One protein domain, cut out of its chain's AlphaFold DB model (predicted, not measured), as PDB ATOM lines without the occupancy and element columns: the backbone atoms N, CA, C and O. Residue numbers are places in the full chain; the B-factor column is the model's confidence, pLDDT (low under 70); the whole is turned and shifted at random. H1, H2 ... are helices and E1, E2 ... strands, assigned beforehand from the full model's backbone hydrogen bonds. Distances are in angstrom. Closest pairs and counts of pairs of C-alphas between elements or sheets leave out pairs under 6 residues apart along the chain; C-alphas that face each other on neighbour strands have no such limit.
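This is residues 188 to 298 of the 494 residues of the protein "Lipoprotein, putative" of Mycoplasma capricolum subsp. capricolum (strain California kid / ATCC 27343 / NCTC 10154) (UniProt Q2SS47). Little regular structure: a largely loop-built body in which helices H1, H2 and H3 touch, with strand hairpins E1-E2 and E3-E4 at separate places and H4 away among loops. Residues 222 to 227 and 267 to 272 stick out. The 111 printed residues, 44 in named elements, run H1 H2 E1 E2 E3 E4 H3 H4, mixed class, both sheets antiparallel; only just compact, close to loose, radius of gyration of the C-alphas 15.8 A, spans 49 by 35 by 26 A.

E1 is residues 216 to 219, E2 231 to 234, E3 245 to 248, E4 251 to 254. H1, 188 to 199, spans 16.0 A from (158.711, 93.758, 130.659); H2 is 211 to 214, H3 258 to 265, 10.2 A. H4, 279 to 282, ends at (146.110, 104.578, 153.353).

In hairpin E1-E2, N 216 and O 234 are 2.9 A apart; in E3-E4, N 246 and O 253, 2.8 A. H3 touches H2, closest C-alphas Trp 214 and Gly 258, 4.3 A, and H1, Ile 191 and Thr 262, 6.7 A, at a steep tilt of 38 degrees, opposite ways. Every O i to N i+4 pair is within hydrogen-bond range in H1, 3 of 4 in H3; H2 and H4 are too short.

The printed part has no cut. Links H1-H2, E1-E2 and H3-H4 are long. pLDDT is under 70 at 202 to 203, 240 to 243 and 298.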
ATOM      1  N   GLN A 188     159.638  94.742 131.219       87.31
ATOM      2  CA  GLN A 188     158.711  93.758 130.659       87.31
ATOM      3  C   GLN A 188     159.221  92.326 130.849       87.31
ATOM      4  O   GLN A 188     158.451  91.469 131.265       87.31
ATOM      5  N   ALA A 189     160.523  92.089 130.665       87.31
ATOM      6  CA  ALA A 189     161.127  90.779 130.906       87.31
ATOM      7  C   ALA A 189     160.914  90.299 132.353       87.31
ATOM      8  O   ALA A 189     160.601  89.132 132.587       87.31
ATOM      9  N   SER A 190     161.015  91.218 133.318       86.44
ATOM     10  CA  SER A 190     160.778  90.922 134.736       86.44
ATOM     11  C   SER A 190     159.301  90.596 135.015       86.44
ATOM     12  O   SER A 190     158.992  89.668 135.762       86.44
ATOM     13  N   ILE A 191     158.374  91.330 134.384       88.69
ATOM     14  CA  ILE A 191     156.925  91.078 134.468       88.69
ATOM     15  C   ILE A 191     156.577  89.716 133.853       88.69
ATOM     16  O   ILE A 191     155.816  88.954 134.452       88.69
ATOM     17  N   ASP A 192     157.154  89.388 132.699       87.06
ATOM     18  CA  ASP A 192     156.918  88.126 131.996       87.06
ATOM     19  C   ASP A 192     157.414  86.920 132.804       87.06
ATOM     20  O   ASP A 192     156.763  85.873 132.814       87.06
ATOM     21  N   GLU A 193     158.525  87.060 133.532       85.69
ATOM     22  CA  GLU A 193     159.013  86.003 134.418       85.69
ATOM     23  C   GLU A 193     158.080  85.770 135.612       85.69
ATOM     24  O   GLU A 193     157.756  84.621 135.924       85.69
ATOM     25  N   ILE A 194     157.574  86.840 136.232       84.31
ATOM     26  CA  ILE A 194     156.588  86.725 137.317       84.31
ATOM     27  C   ILE A 194     155.281  86.126 136.789       84.31
ATOM     28  O   ILE A 194     154.711  85.239 137.427       84.31
ATOM     29  N   LYS A 195     154.818  86.541 135.605       86.62
ATOM     30  CA  LYS A 195     153.658  85.930 134.942       86.62
ATOM     31  C   LYS A 195     153.876  84.429 134.759       86.62
ATOM     32  O   LYS A 195     153.016  83.634 135.137       86.62
ATOM     33  N   ALA A 196     155.027  84.040 134.213       85.81
ATOM     34  CA  ALA A 196     155.375  82.641 133.996       85.81
ATOM     35  C   ALA A 196     155.448  81.843 135.305       85.81
ATOM     36  O   ALA A 196     155.128  80.656 135.302       85.81
ATOM     37  N   PHE A 197     155.828  82.473 136.416       79.62
ATOM     38  CA  PHE A 197     155.779  81.863 137.741       79.62
ATOM     39  C   PHE A 197     154.337  81.649 138.232       79.62
ATOM     40  O   PHE A 197     154.022  80.568 138.721       79.62
ATOM     41  N   ILE A 198     153.450  82.637 138.066       80.06
ATOM     42  CA  ILE A 198     152.067  82.574 138.572       80.06
ATOM     43  C   ILE A 198     151.193  81.624 137.740       80.06
ATOM     44  O   ILE A 198     150.459  80.815 138.305       80.06
ATOM     45  N   ILE A 199     151.243  81.712 136.404       82.88
ATOM     46  CA  ILE A 199     150.328  80.968 135.512       82.88
ATOM     47  C   ILE A 199     151.029  79.983 134.560       82.88
ATOM     48  O   ILE A 199     150.365  79.308 133.768       82.88
ATOM     49  N   GLY A 200     152.358  79.849 134.644       80.19
ATOM     50  CA  GLY A 200     153.160  78.995 133.763       80.19
ATOM     51  C   GLY A 200     153.522  79.649 132.421       80.19
ATOM     52  O   GLY A 200     152.979  80.678 132.031       80.19
ATOM     53  N   LYS A 201     154.422  79.012 131.656       75.25
ATOM     54  CA  LYS A 201     154.861  79.456 130.308       75.25
ATOM     55  C   LYS A 201     153.905  79.055 129.170       75.25
ATOM     56  O   LYS A 201     154.339  78.824 128.043       75.25
ATOM     57  N   LYS A 202     152.617  78.873 129.459       68.88
ATOM     58  CA  LYS A 202     151.651  78.409 128.451       68.88
ATOM     59  C   LYS A 202     151.316  79.533 127.466       68.88
ATOM     60  O   LYS A 202     151.432  80.708 127.801       68.88
ATOM     61  N   ARG A 203     150.902  79.158 126.251       69.69
ATOM     62  CA  ARG A 203     150.369  80.107 125.265       69.69
ATOM     63  C   ARG A 203     149.142  80.803 125.856       69.69
ATOM     64  O   ARG A 203     148.357  80.157 126.546       69.69
ATOM     65  N   ASP A 204     148.995  82.092 125.563       77.69
ATOM     66  CA  ASP A 204     147.817  82.867 125.948       77.69
ATOM     67  C   ASP A 204     146.562  82.217 125.330       77.69
ATOM     68  O   ASP A 204     146.384  82.204 124.110       77.69
ATOM     69  N   ASP A 205     145.742  81.620 126.193       78.19
ATOM     70  CA  ASP A 205     144.539  80.856 125.863       78.19
ATOM     71  C   ASP A 205     143.390  81.353 126.751       78.19
ATOM     72  O   ASP A 205     143.446  81.125 127.962       78.19
ATOM     73  N   PRO A 206     142.368  82.038 126.205       78.06
ATOM     74  CA  PRO A 206     141.258  82.593 126.983       78.06
ATOM     75  C   PRO A 206     140.472  81.564 127.799       78.06
ATOM     76  O   PRO A 206     139.854  81.936 128.795       78.06
ATOM     77  N   GLU A 207     140.500  80.285 127.413       79.62
ATOM     78  CA  GLU A 207     139.794  79.215 128.123       79.62
ATOM     79  C   GLU A 207     140.568  78.712 129.354       79.62
ATOM     80  O   GLU A 207     140.018  78.018 130.218       79.62
ATOM     81  N   ASN A 208     141.842  79.096 129.492       80.12
ATOM     82  CA  ASN A 208     142.657  78.726 130.636       80.12
ATOM     83  C   ASN A 208     142.196  79.463 131.901       80.12
ATOM     84  O   ASN A 208     142.516  80.630 132.128       80.12
ATOM     85  N   LYS A 209     141.526  78.734 132.797       77.50
ATOM     86  CA  LYS A 209     141.062  79.247 134.097       77.50
ATOM     87  C   LYS A 209     142.177  79.840 134.965       77.50
ATOM     88  O   LYS A 209     141.887  80.689 135.804       77.50
ATOM     89  N   MET A 210     143.437  79.434 134.765       78.88
ATOM     90  CA  MET A 210     144.572  79.999 135.506       78.88
ATOM     91  C   MET A 210     144.839  81.463 135.149       78.88
ATOM     92  O   MET A 210     145.422  82.179 135.956       78.88
ATOM     93  N   ASN A 211     144.370  81.940 133.992       82.81
ATOM     94  CA  ASN A 211     144.540  83.328 133.567       82.81
ATOM     95  C   ASN A 211     144.011  84.317 134.604       82.81
ATOM     96  O   ASN A 211     144.654  85.336 134.830       82.81
ATOM     97  N   ASN A 212     142.921  83.971 135.298       81.19
ATOM     98  CA  ASN A 212     142.327  84.824 136.322       81.19
ATOM     99  C   ASN A 212     143.298  85.141 137.468       81.19
ATOM    100  O   ASN A 212     143.167  86.205 138.051       81.19
ATOM    101  N   TYR A 213     144.306  84.303 137.750       83.12
ATOM    102  CA  TYR A 213     145.346  84.619 138.742       83.12
ATOM    103  C   TYR A 213     146.320  85.708 138.271       83.12
ATOM    104  O   TYR A 213     146.925  86.393 139.095       83.12
ATOM    105  N   TRP A 214     146.471  85.905 136.959       88.06
ATOM    106  CA  TRP A 214     147.293  86.969 136.384       88.06
ATOM    107  C   TRP A 214     146.465  88.211 136.043       88.06
ATOM    108  O   TRP A 214     146.747  89.292 136.551       88.06
ATOM    109  N   GLY A 215     145.422  88.076 135.229       89.56
ATOM    110  CA  GLY A 215     144.566  89.171 134.775       89.56
ATOM    111  C   GLY A 215     143.513  88.678 133.784       89.56
ATOM    112  O   GLY A 215     143.352  87.478 133.570       89.56
ATOM    113  N   LYS A 216     142.792  89.595 133.141       89.44
ATOM    114  CA  LYS A 216     141.804  89.230 132.123       89.44
ATOM    115  C   LYS A 216     142.453  89.232 130.745       89.44
ATOM    116  O   LYS A 216     142.997  90.248 130.329       89.44
ATOM    117  N   LEU A 217     142.368  88.117 130.030       89.38
ATOM    118  CA  LEU A 217     142.820  88.044 128.644       89.38
ATOM    119  C   LEU A 217     141.703  88.555 127.720       89.38
ATOM    120  O   LEU A 217     140.598  88.012 127.734       89.38
ATOM    121  N   GLU A 218     141.965  89.607 126.944       88.88
ATOM    122  CA  GLU A 218     141.018  90.170 125.971       88.88
ATOM    123  C   GLU A 218     141.624  90.140 124.552       88.88
ATOM    124  O   GLU A 218     142.841  90.280 124.407       88.88
ATOM    125  N   PRO A 219     140.825  89.928 123.487       87.25
ATOM    126  CA  PRO A 219     141.316  90.017 122.112       87.25
ATOM    127  C   PRO A 219     141.867  91.412 121.821       87.25
ATOM    128  O   PRO A 219     141.287  92.405 122.265       87.25
ATOM    129  N   ASN A 220     142.954  91.498 121.051       87.12
ATOM    130  CA  ASN A 220     143.477  92.795 120.619       87.12
ATOM    131  C   ASN A 220     142.411  93.612 119.861       87.12
ATOM    132  O   ASN A 220     141.565  93.021 119.178       87.12
ATOM    133  N   PRO A 221     142.434  94.958 119.950       85.69
ATOM    134  CA  PRO A 221     141.562  95.801 119.142       85.69
ATOM    135  C   PRO A 221     141.690  95.453 117.659       85.69
ATOM    136  O   PRO A 221     142.775  95.111 117.185       85.69
ATOM    137  N   LYS A 222     140.576  95.544 116.930       86.12
ATOM    138  CA  LYS A 222     140.589  95.352 115.481       86.12
ATOM    139  C   LYS A 222     141.427  96.450 114.826       86.12
ATOM    140  O   LYS A 222     141.289  97.619 115.183       86.12
ATOM    141  N   ASP A 223     142.270  96.065 113.879       80.44
ATOM    142  CA  ASP A 223     143.000  96.996 113.028       80.44
ATOM    143  C   ASP A 223     142.057  97.740 112.063       80.44
ATOM    144  O   ASP A 223     140.846  97.499 112.013       80.44
ATOM    145  N   SER A 224     142.624  98.644 111.261       80.50
ATOM    146  CA  SER A 224     141.903  99.436 110.254       80.50
ATOM    147  C   SER A 224     141.172  98.592 109.198       80.50
ATOM    148  O   SER A 224     140.340  99.124 108.465       80.50
ATOM    149  N   PHE A 225     141.472  97.293 109.109       77.06
ATOM    150  CA  PHE A 225     140.875  96.333 108.182       77.06
ATOM    151  C   PHE A 225     139.886  95.378 108.874       77.06
ATOM    152  O   PHE A 225     139.316  94.502 108.224       77.06
ATOM    153  N   GLY A 226     139.634  95.558 110.176       75.00
ATOM    154  CA  GLY A 226     138.669  94.777 110.947       75.00
ATOM    155  C   GLY A 226     139.213  93.467 111.530       75.00
ATOM    156  O   GLY A 226     138.425  92.707 112.105       75.00
ATOM    157  N   TYR A 227     140.519  93.204 111.425       71.31
ATOM    158  CA  TYR A 227     141.160  91.993 111.942       71.31
ATOM    159  C   TYR A 227     141.770  92.224 113.329       71.31
ATOM    160  O   TYR A 227     142.373  93.259 113.592       71.31
ATOM    161  N   SER A 228     141.647  91.241 114.223       73.62
ATOM    162  CA  SER A 228     142.351  91.218 115.512       73.62
ATOM    163  C   SER A 228     143.277  90.008 115.569       73.62
ATOM    164  O   SER A 228     142.807  88.871 115.474       73.62
ATOM    165  N   PHE A 229     144.573  90.231 115.772       77.94
ATOM    166  CA  PHE A 229     145.541  89.152 115.962       77.94
ATOM    167  C   PHE A 229     146.034  89.123 117.407       77.94
ATOM    168  O   PHE A 229     146.590  90.101 117.900       77.94
ATOM    169  N   GLY A 230     145.859  87.980 118.070       84.19
ATOM    170  CA  GLY A 230     146.336  87.753 119.433       84.19
ATOM    171  C   GLY A 230     145.476  88.397 120.522       84.19
ATOM    172  O   GLY A 230     144.336  88.810 120.296       84.19
ATOM    173  N   TYR A 231     146.047  88.448 121.720       87.50
ATOM    174  CA  TYR A 231     145.388  88.897 122.938       87.50
ATOM    175  C   TYR A 231     146.275  89.887 123.691       87.50
ATOM    176  O   TYR A 231     147.498  89.869 123.537       87.50
ATOM    177  N   TYR A 232     145.659  90.698 124.546       89.12
ATOM    178  CA  TYR A 232     146.351  91.507 125.539       89.12
ATOM    179  C   TYR A 232     145.803  91.229 126.937       89.12
ATOM    180  O   TYR A 232     144.665  90.786 127.121       89.12
ATOM    181  N   TRP A 233     146.637  91.495 127.937       90.69
ATOM    182  CA  TRP A 233     146.266  91.350 129.333       90.69
ATOM    183  C   TRP A 233     145.712  92.658 129.874       90.69
ATOM    184  O   TRP A 233     146.379  93.692 129.852       90.69
ATOM    185  N   LYS A 234     144.494  92.594 130.398       91.62
ATOM    186  CA  LYS A 234     143.821  93.695 131.068       91.62
ATOM    187  C   LYS A 234     143.836  93.475 132.572       91.62
ATOM    188  O   LYS A 234     143.524  92.387 133.065       91.62
ATOM    189  N   GLU A 235     144.198  94.525 133.299       91.19
ATOM    190  CA  GLU A 235     144.140  94.529 134.757       91.19
ATOM    191  C   GLU A 235     142.694  94.330 135.229       91.19
ATOM    192  O   GLU A 235     141.765  94.958 134.716       91.19
ATOM    193  N   ILE A 236     142.513  93.461 136.225       88.44
ATOM    194  CA  ILE A 236     141.259  93.341 136.967       88.44
ATOM    195  C   ILE A 236     141.427  94.170 138.250       88.44
ATOM    196  O   ILE A 236     142.355  93.898 139.018       88.44
ATOM    197  N   PRO A 237     140.582  95.188 138.498       87.44
ATOM    198  CA  PRO A 237     140.684  96.008 139.700       87.44
ATOM    199  C   PRO A 237     140.496  95.188 140.979       87.44
ATOM    200  O   PRO A 237     139.553  94.405 141.092       87.44
ATOM    201  N   PHE A 238     141.344  95.424 141.979       86.75
ATOM    202  CA  PHE A 238     141.145  94.865 143.311       86.75
ATOM    203  C   PHE A 238     140.129  95.705 144.096       86.75
ATOM    204  O   PHE A 238     140.354  96.886 144.366       86.75
ATOM    205  N   THR A 239     138.986  95.101 144.421       80.00
ATOM    206  CA  THR A 239     137.867  95.734 145.139       80.00
ATOM    207  C   THR A 239     137.379  94.825 146.262       80.00
ATOM    208  O   THR A 239     137.727  93.646 146.281       80.00
ATOM    209  N   ALA A 240     136.537  95.334 147.167       68.88
ATOM    210  CA  ALA A 240     136.029  94.592 148.328       68.88
ATOM    211  C   ALA A 240     135.307  93.266 147.998       68.88
ATOM    212  O   ALA A 240     135.223  92.379 148.847       68.88
ATOM    213  N   ASN A 241     134.819  93.110 146.763       67.88
ATOM    214  CA  ASN A 241     134.122  91.914 146.280       67.88
ATOM    215  C   ASN A 241     135.009  91.022 145.390       67.88
ATOM    216  O   ASN A 241     134.478  90.280 144.574       67.88
ATOM    217  N   GLY A 242     136.338  91.141 145.493       66.31
ATOM    218  CA  GLY A 242     137.287  90.568 144.533       66.31
ATOM    219  C   GLY A 242     137.128  89.066 144.260       66.31
ATOM    220  O   GLY A 242     136.845  88.277 145.161       66.31
ATOM    221  N   ASP A 243     137.403  88.682 143.012       66.38
ATOM    222  CA  ASP A 243     137.011  87.387 142.436       66.38
ATOM    223  C   ASP A 243     138.014  86.234 142.650       66.38
ATOM    224  O   ASP A 243     137.665  85.068 142.458       66.38
ATOM    225  N   ILE A 244     139.267  86.522 143.029       79.06
ATOM    226  CA  ILE A 244     140.311  85.496 143.210       79.06
ATOM    227  C   ILE A 244     140.404  85.114 144.672       79.06
ATOM    228  O   ILE A 244     140.713  85.964 145.496       79.06
ATOM    229  N   LEU A 245     140.234  83.832 144.978       81.56
ATOM    230  CA  LEU A 245     140.343  83.301 146.331       81.56
ATOM    231  C   LEU A 245     141.630  82.487 146.491       81.56
ATOM    232  O   LEU A 245     141.909  81.608 145.677       81.56
ATOM    233  N   THR A 246     142.380  82.738 147.563       78.19
ATOM    234  CA  THR A 246     143.570  81.962 147.935       78.19
ATOM    235  C   THR A 246     143.515  81.552 149.404       78.19
ATOM    236  O   THR A 246     142.910  82.239 150.230       78.19
ATOM    237  N   ASN A 247     144.129  80.420 149.745       77.06
ATOM    238  CA  ASN A 247     144.190  79.930 151.121       77.06
ATOM    239  C   ASN A 247     145.482  80.404 151.797       77.06
ATOM    240  O   ASN A 247     146.534  79.854 151.529       77.06
ATOM    241  N   ILE A 248     145.396  81.363 152.717       74.25
ATOM    242  CA  ILE A 248     146.543  81.853 153.489       74.25
ATOM    243  C   ILE A 248     146.404  81.348 154.925       74.25
ATOM    244  O   ILE A 248     145.500  81.759 155.659       74.25
ATOM    245  N   ASN A 249     147.315  80.467 155.346       73.19
ATOM    246  CA  ASN A 249     147.354  79.899 156.700       73.19
ATOM    247  C   ASN A 249     146.023  79.256 157.145       73.19
ATOM    248  O   ASN A 249     145.580  79.438 158.281       73.19
ATOM    249  N   GLY A 250     145.362  78.521 156.247       75.25
ATOM    250  CA  GLY A 250     144.113  77.811 156.538       75.25
ATOM    251  C   GLY A 250     142.851  78.676 156.455       75.25
ATOM    252  O   GLY A 250     141.772  78.202 156.809       75.25
ATOM    253  N   LYS A 251     142.959  79.930 155.999       79.62
ATOM    254  CA  LYS A 251     141.827  80.839 155.786       79.62
ATOM    255  C   LYS A 251     141.775  81.294 154.335       79.62
ATOM    256  O   LYS A 251     142.798  81.620 153.744       79.62
ATOM    257  N   ILE A 252     140.571  81.333 153.777       83.44
ATOM    258  CA  ILE A 252     140.347  81.775 152.401       83.44
ATOM    259  C   ILE A 252     140.204  83.296 152.388       83.44
ATOM    260  O   ILE A 252     139.338  83.836 153.076       83.44
ATOM    261  N   TYR A 253     141.030  83.962 151.586       83.62
ATOM    262  CA  TYR A 253     140.980  85.404 151.356       83.62
ATOM    263  C   TYR A 253     140.880  85.712 149.869       83.62
ATOM    264  O   TYR A 253     141.408  84.974 149.038       83.62
ATOM    265  N   SER A 254     140.251  86.838 149.550       86.25
ATOM    266  CA  SER A 254     140.352  87.460 148.240       86.25
ATOM    267  C   SER A 254     141.691  88.191 148.100       86.25
ATOM    268  O   SER A 254     142.087  88.931 149.007       86.25
ATOM    269  N   VAL A 255     142.391  87.981 146.986       84.38
ATOM    270  CA  VAL A 255     143.725  88.551 146.716       84.38
ATOM    271  C   VAL A 255     143.757  89.276 145.367       84.38
ATOM    272  O   VAL A 255     142.968  88.941 144.477       84.38
ATOM    273  N   PRO A 256     144.640  90.276 145.178       87.44
ATOM    274  CA  PRO A 256     144.793  90.923 143.881       87.44
ATOM    275  C   PRO A 256     145.383  89.974 142.834       87.44
ATOM    276  O   PRO A 256     146.064  88.997 143.151       87.44
ATOM    277  N   THR A 257     145.159  90.298 141.561       87.69
ATOM    278  CA  THR A 257     145.750  89.549 140.447       87.69
ATOM    279  C   THR A 257     147.242  89.869 140.308       87.69
ATOM    280  O   THR A 257     147.701  90.950 140.692       87.69
ATOM    281  N   GLY A 258     148.013  88.964 139.701       87.19
ATOM    282  CA  GLY A 258     149.443  89.178 139.452       87.19
ATOM    283  C   GLY A 258     149.741  90.432 138.619       87.19
ATOM    284  O   GLY A 258     150.680  91.167 138.925       87.19
ATOM    285  N   LEU A 259     148.911  90.739 137.615       89.62
ATOM    286  CA  LEU A 259     149.026  91.957 136.809       89.62
ATOM    287  C   LEU A 259     148.740  93.218 137.633       89.62
ATOM    288  O   LEU A 259     149.500  94.178 137.550       89.62
ATOM    289  N   TRP A 260     147.694  93.206 138.470       90.62
ATOM    290  CA  TRP A 260     147.390  94.327 139.367       90.62
ATOM    291  C   TRP A 260     148.573  94.619 140.295       90.62
ATOM    292  O   TRP A 260     149.012  95.765 140.423       90.62
ATOM    293  N   LEU A 261     149.138  93.570 140.895       88.25
ATOM    294  CA  LEU A 261     150.277  93.674 141.799       88.25
ATOM    295  C   LEU A 261     151.519  94.197 141.062       88.25
ATOM    296  O   LEU A 261     152.087  95.214 141.454       88.25
ATOM    297  N   THR A 262     151.922  93.563 139.959       88.50
ATOM    298  CA  THR A 262     153.136  93.942 139.211       88.50
ATOM    299  C   THR A 262     153.067  95.352 138.627       88.50
ATOM    300  O   THR A 262     154.067  96.072 138.682       88.50
ATOM    301  N   ASN A 263     151.891  95.812 138.185       89.69
ATOM    302  CA  ASN A 263     151.684  97.195 137.748       89.69
ATOM    303  C   ASN A 263     151.996  98.225 138.837       89.69
ATOM    304  O   ASN A 263     152.325  99.360 138.504       89.69
ATOM    305  N   ARG A 264     151.915  97.836 140.114       89.56
ATOM    306  CA  ARG A 264     152.235  98.664 141.282       89.56
ATOM    307  C   ARG A 264     153.661  98.426 141.789       89.56
ATOM    308  O   ARG A 264     154.315  99.378 142.195       89.56
ATOM    309  N   LEU A 265     154.192  97.203 141.727       86.50
ATOM    310  CA  LEU A 265     155.575  96.911 142.148       86.50
ATOM    311  C   LEU A 265     156.627  97.536 141.206       86.50
ATOM    312  O   LEU A 265     157.645  98.053 141.665       86.50
ATOM    313  N   PHE A 266     156.379  97.508 139.892       85.06
ATOM    314  CA  PHE A 266     157.336  97.897 138.846       85.06
ATOM    315  C   PHE A 266     157.104  99.333 138.337       85.06
ATOM    316  O   PHE A 266     157.047  99.585 137.129       85.06
ATOM    317  N   GLN A 267     156.940 100.296 139.246       82.56
ATOM    318  CA  GLN A 267     156.742 101.714 138.909       82.56
ATOM    319  C   GLN A 267     157.967 102.542 139.278       82.56
ATOM    320  O   GLN A 267     158.165 102.795 140.456       82.56
ATOM    321  N   LEU A 268     158.790 102.982 138.329       81.88
ATOM    322  CA  LEU A 268     159.781 104.030 138.615       81.88
ATOM    323  C   LEU A 268     159.064 105.378 138.781       81.88
ATOM    324  O   LEU A 268     158.015 105.595 138.172       81.88
ATOM    325  N   GLY A 269     159.603 106.273 139.602       84.25
ATOM    326  CA  GLY A 269     158.968 107.539 139.945       84.25
ATOM    327  C   GLY A 269     158.210 107.503 141.274       84.25
ATOM    328  O   GLY A 269     158.200 106.513 142.015       84.25
ATOM    329  N   SER A 270     157.552 108.628 141.563       88.75
ATOM    330  CA  SER A 270     156.888 108.881 142.844       88.75
ATOM    331  C   SER A 270     155.922 107.770 143.270       88.75
ATOM    332  O   SER A 270     155.009 107.403 142.531       88.75
ATOM    333  N   GLN A 271     156.079 107.294 144.505       90.81
ATOM    334  CA  GLN A 271     155.241 106.263 145.116       90.81
ATOM    335  C   GLN A 271     153.953 106.802 145.741       90.81
ATOM    336  O   GLN A 271     153.101 106.018 146.139       90.81
ATOM    337  N   PHE A 272     153.743 108.118 145.798       91.56
ATOM    338  CA  PHE A 272     152.547 108.682 146.444       91.56
ATOM    339  C   PHE A 272     151.241 108.385 145.702       91.56
ATOM    340  O   PHE A 272     150.165 108.460 146.286       91.56
ATOM    341  N   LYS A 273     151.331 107.989 144.429       89.50
ATOM    342  CA  LYS A 273     150.191 107.496 143.640       89.50
ATOM    343  C   LYS A 273     150.075 105.968 143.657       89.50
ATOM    344  O   LYS A 273     149.127 105.423 143.100       89.50
ATOM    345  N   ASN A 274     151.030 105.279 144.281       90.31
ATOM    346  CA  ASN A 274     151.050 103.830 144.377       90.31
ATOM    347  C   ASN A 274     150.229 103.366 145.582       90.31
ATOM    348  O   ASN A 274     150.514 103.691 146.729       90.31
ATOM    349  N   GLU A 275     149.229 102.537 145.321       88.69
ATOM    350  CA  GLU A 275     148.302 102.016 146.328       88.69
ATOM    351  C   GLU A 275     148.972 101.063 147.331       88.69
ATOM    352  O   GLU A 275     148.477 100.878 148.441       88.69
ATOM    353  N   LEU A 276     150.122 100.488 146.965       88.44
ATOM    354  CA  LEU A 276     150.933  99.643 147.846       88.44
ATOM    355  C   LEU A 276     151.906 100.434 148.728       88.44
ATOM    356  O   LEU A 276     152.616  99.838 149.548       88.44
ATOM    357  N   PHE A 277     152.011 101.749 148.537       92.06
ATOM    358  CA  PHE A 277     152.839 102.603 149.375       92.06
ATOM    359  C   PHE A 277     152.114 102.889 150.689       92.06
ATOM    360  O   PHE A 277     151.057 103.519 150.701       92.06
ATOM    361  N   LEU A 278     152.684 102.409 151.799       92.12
ATOM    362  CA  LEU A 278     152.108 102.533 153.141       92.12
ATOM    363  C   LEU A 278     150.652 102.030 153.183       92.12
ATOM    364  O   LEU A 278     149.772 102.669 153.765       92.12
ATOM    365  N   SER A 279     150.397 100.878 152.545       89.81
ATOM    366  CA  SER A 279     149.048 100.334 152.330       89.81
ATOM    367  C   SER A 279     148.241 100.239 153.622       89.81
ATOM    368  O   SER A 279     147.062 100.586 153.627       89.81
ATOM    369  N   LYS A 280     148.891  99.870 154.732       87.75
ATOM    370  CA  LYS A 280     148.271  99.770 156.060       87.75
ATOM    371  C   LYS A 280     147.665 101.073 156.553       87.75
ATOM    372  O   LYS A 280     146.674 101.053 157.277       87.75
ATOM    373  N   GLU A 281     148.282 102.196 156.204       89.94
ATOM    374  CA  GLU A 281     147.808 103.507 156.623       89.94
ATOM    375  C   GLU A 281     146.756 104.064 155.662       89.94
ATOM    376  O   GLU A 281     145.778 104.647 156.121       89.94
ATOM    377  N   PHE A 282     146.924 103.872 154.350       90.38
ATOM    378  CA  PHE A 282     146.110 104.578 153.353       90.38
ATOM    379  C   PHE A 282     145.126 103.689 152.592       90.38
ATOM    380  O   PHE A 282     143.959 104.052 152.479       90.38
ATOM    381  N   PHE A 283     145.564 102.544 152.067       90.25
ATOM    382  CA  PHE A 283     144.708 101.683 151.243       90.25
ATOM    383  C   PHE A 283     143.765 100.832 152.098       90.25
ATOM    384  O   PHE A 283     142.561 100.802 151.875       90.25
ATOM    385  N   GLU A 284     144.298 100.164 153.117       88.12
ATOM    386  CA  GLU A 284     143.563  99.159 153.893       88.12
ATOM    387  C   GLU A 284     142.593  99.759 154.916       88.12
ATOM    388  O   GLU A 284     141.732  99.055 155.446       88.12
ATOM    389  N   LYS A 285     142.701 101.066 155.189       87.62
ATOM    390  CA  LYS A 285     141.717 101.803 155.995       87.62
ATOM    391  C   LYS A 285     140.487 102.221 155.187       87.62
ATOM    392  O   LYS A 285     139.456 102.537 155.784       87.62
ATOM    393  N   ASP A 286     140.569 102.213 153.857       87.88
ATOM    394  CA  ASP A 286     139.438 102.526 152.993       87.88
ATOM    395  C   ASP A 286     138.504 101.314 152.872       87.88
ATOM    396  O   ASP A 286     138.676 100.435 152.028       87.88
ATOM    397  N   LYS A 287     137.464 101.295 153.712       84.50
ATOM    398  CA  LYS A 287     136.465 100.214 153.763       84.50
ATOM    399  C   LYS A 287     135.660 100.046 152.472       84.50
ATOM    400  O   LYS A 287     135.012  99.017 152.303       84.50
ATOM    401  N   THR A 288     135.651 101.043 151.585       83.38
ATOM    402  CA  THR A 288     134.991 100.916 150.277       83.38
ATOM    403  C   THR A 288     135.829 100.089 149.303       83.38
ATOM    404  O   THR A 288     135.302  99.525 148.345       83.38
ATOM    405  N   ARG A 289     137.135  99.979 149.575       84.06
ATOM    406  CA  ARG A 289     138.122  99.339 148.708       84.06
ATOM    407  C   ARG A 289     138.693  98.053 149.293       84.06
ATOM    408  O   ARG A 289     139.015  97.159 148.513       84.06
ATOM    409  N   PHE A 290     138.795  97.959 150.620       86.88
ATOM    410  CA  PHE A 290     139.433  96.848 151.320       86.88
ATOM    411  C   PHE A 290     138.654  96.385 152.566       86.88
ATOM    412  O   PHE A 290     138.327  97.183 153.446       86.88
ATOM    413  N   ASP A 291     138.399  95.077 152.674       87.19
ATOM    414  CA  ASP A 291     137.877  94.412 153.876       87.19
ATOM    415  C   ASP A 291     138.935  93.449 154.457       87.19
ATOM    416  O   ASP A 291     139.076  92.326 153.961       87.19
ATOM    417  N   PRO A 292     139.634  93.810 155.551       82.62
ATOM    418  CA  PRO A 292     140.705  92.988 156.126       82.62
ATOM    419  C   PRO A 292     140.226  91.635 156.677       82.62
ATOM    420  O   PRO A 292     141.044  90.774 156.994       82.62
ATOM    421  N   LYS A 293     138.910  91.414 156.824       84.38
ATOM    422  CA  LYS A 293     138.371  90.105 157.231       84.38
ATOM    423  C   LYS A 293     138.260  89.126 156.070       84.38
ATOM    424  O   LYS A 293     138.208  87.922 156.307       84.38
ATOM    425  N   LYS A 294     138.165  89.639 154.845       85.12
ATOM    426  CA  LYS A 294     137.919  88.853 153.633       85.12
ATOM    427  C   LYS A 294     139.063  88.935 152.642       85.12
ATOM    428  O   LYS A 294     139.098  88.127 151.723       85.12
ATOM    429  N   GLN A 295     139.973  89.889 152.804       86.50
ATOM    430  CA  GLN A 295     140.965  90.226 151.799       86.50
ATOM    431  C   GLN A 295     142.377  90.255 152.358       86.50
ATOM    432  O   GLN A 295     142.596  90.547 153.533       86.50
ATOM    433  N   HIS A 296     143.335  89.980 151.478       83.56
ATOM    434  CA  HIS A 296     144.753  90.074 151.771       83.56
ATOM    435  C   HIS A 296     145.477  90.693 150.569       83.56
ATOM    436  O   HIS A 296     145.265  90.275 149.433       83.56
ATOM    437  N   LEU A 297     146.301  91.718 150.808       79.25
ATOM    438  CA  LEU A 297     146.991  92.443 149.732       79.25
ATOM    439  C   LEU A 297     148.177  91.684 149.145       79.25
ATOM    440  O   LEU A 297     148.475  91.834 147.964       79.25
ATOM    441  N   HIS A 298     148.859  90.906 149.975       68.19
ATOM    442  CA  HIS A 298     150.064  90.199 149.569       68.19
ATOM    443  C   HIS A 298     149.731  88.769 149.163       68.19
ATOM    444  O   HIS A 298     148.879  88.118 149.778       68.19
TER     445      HIS A 298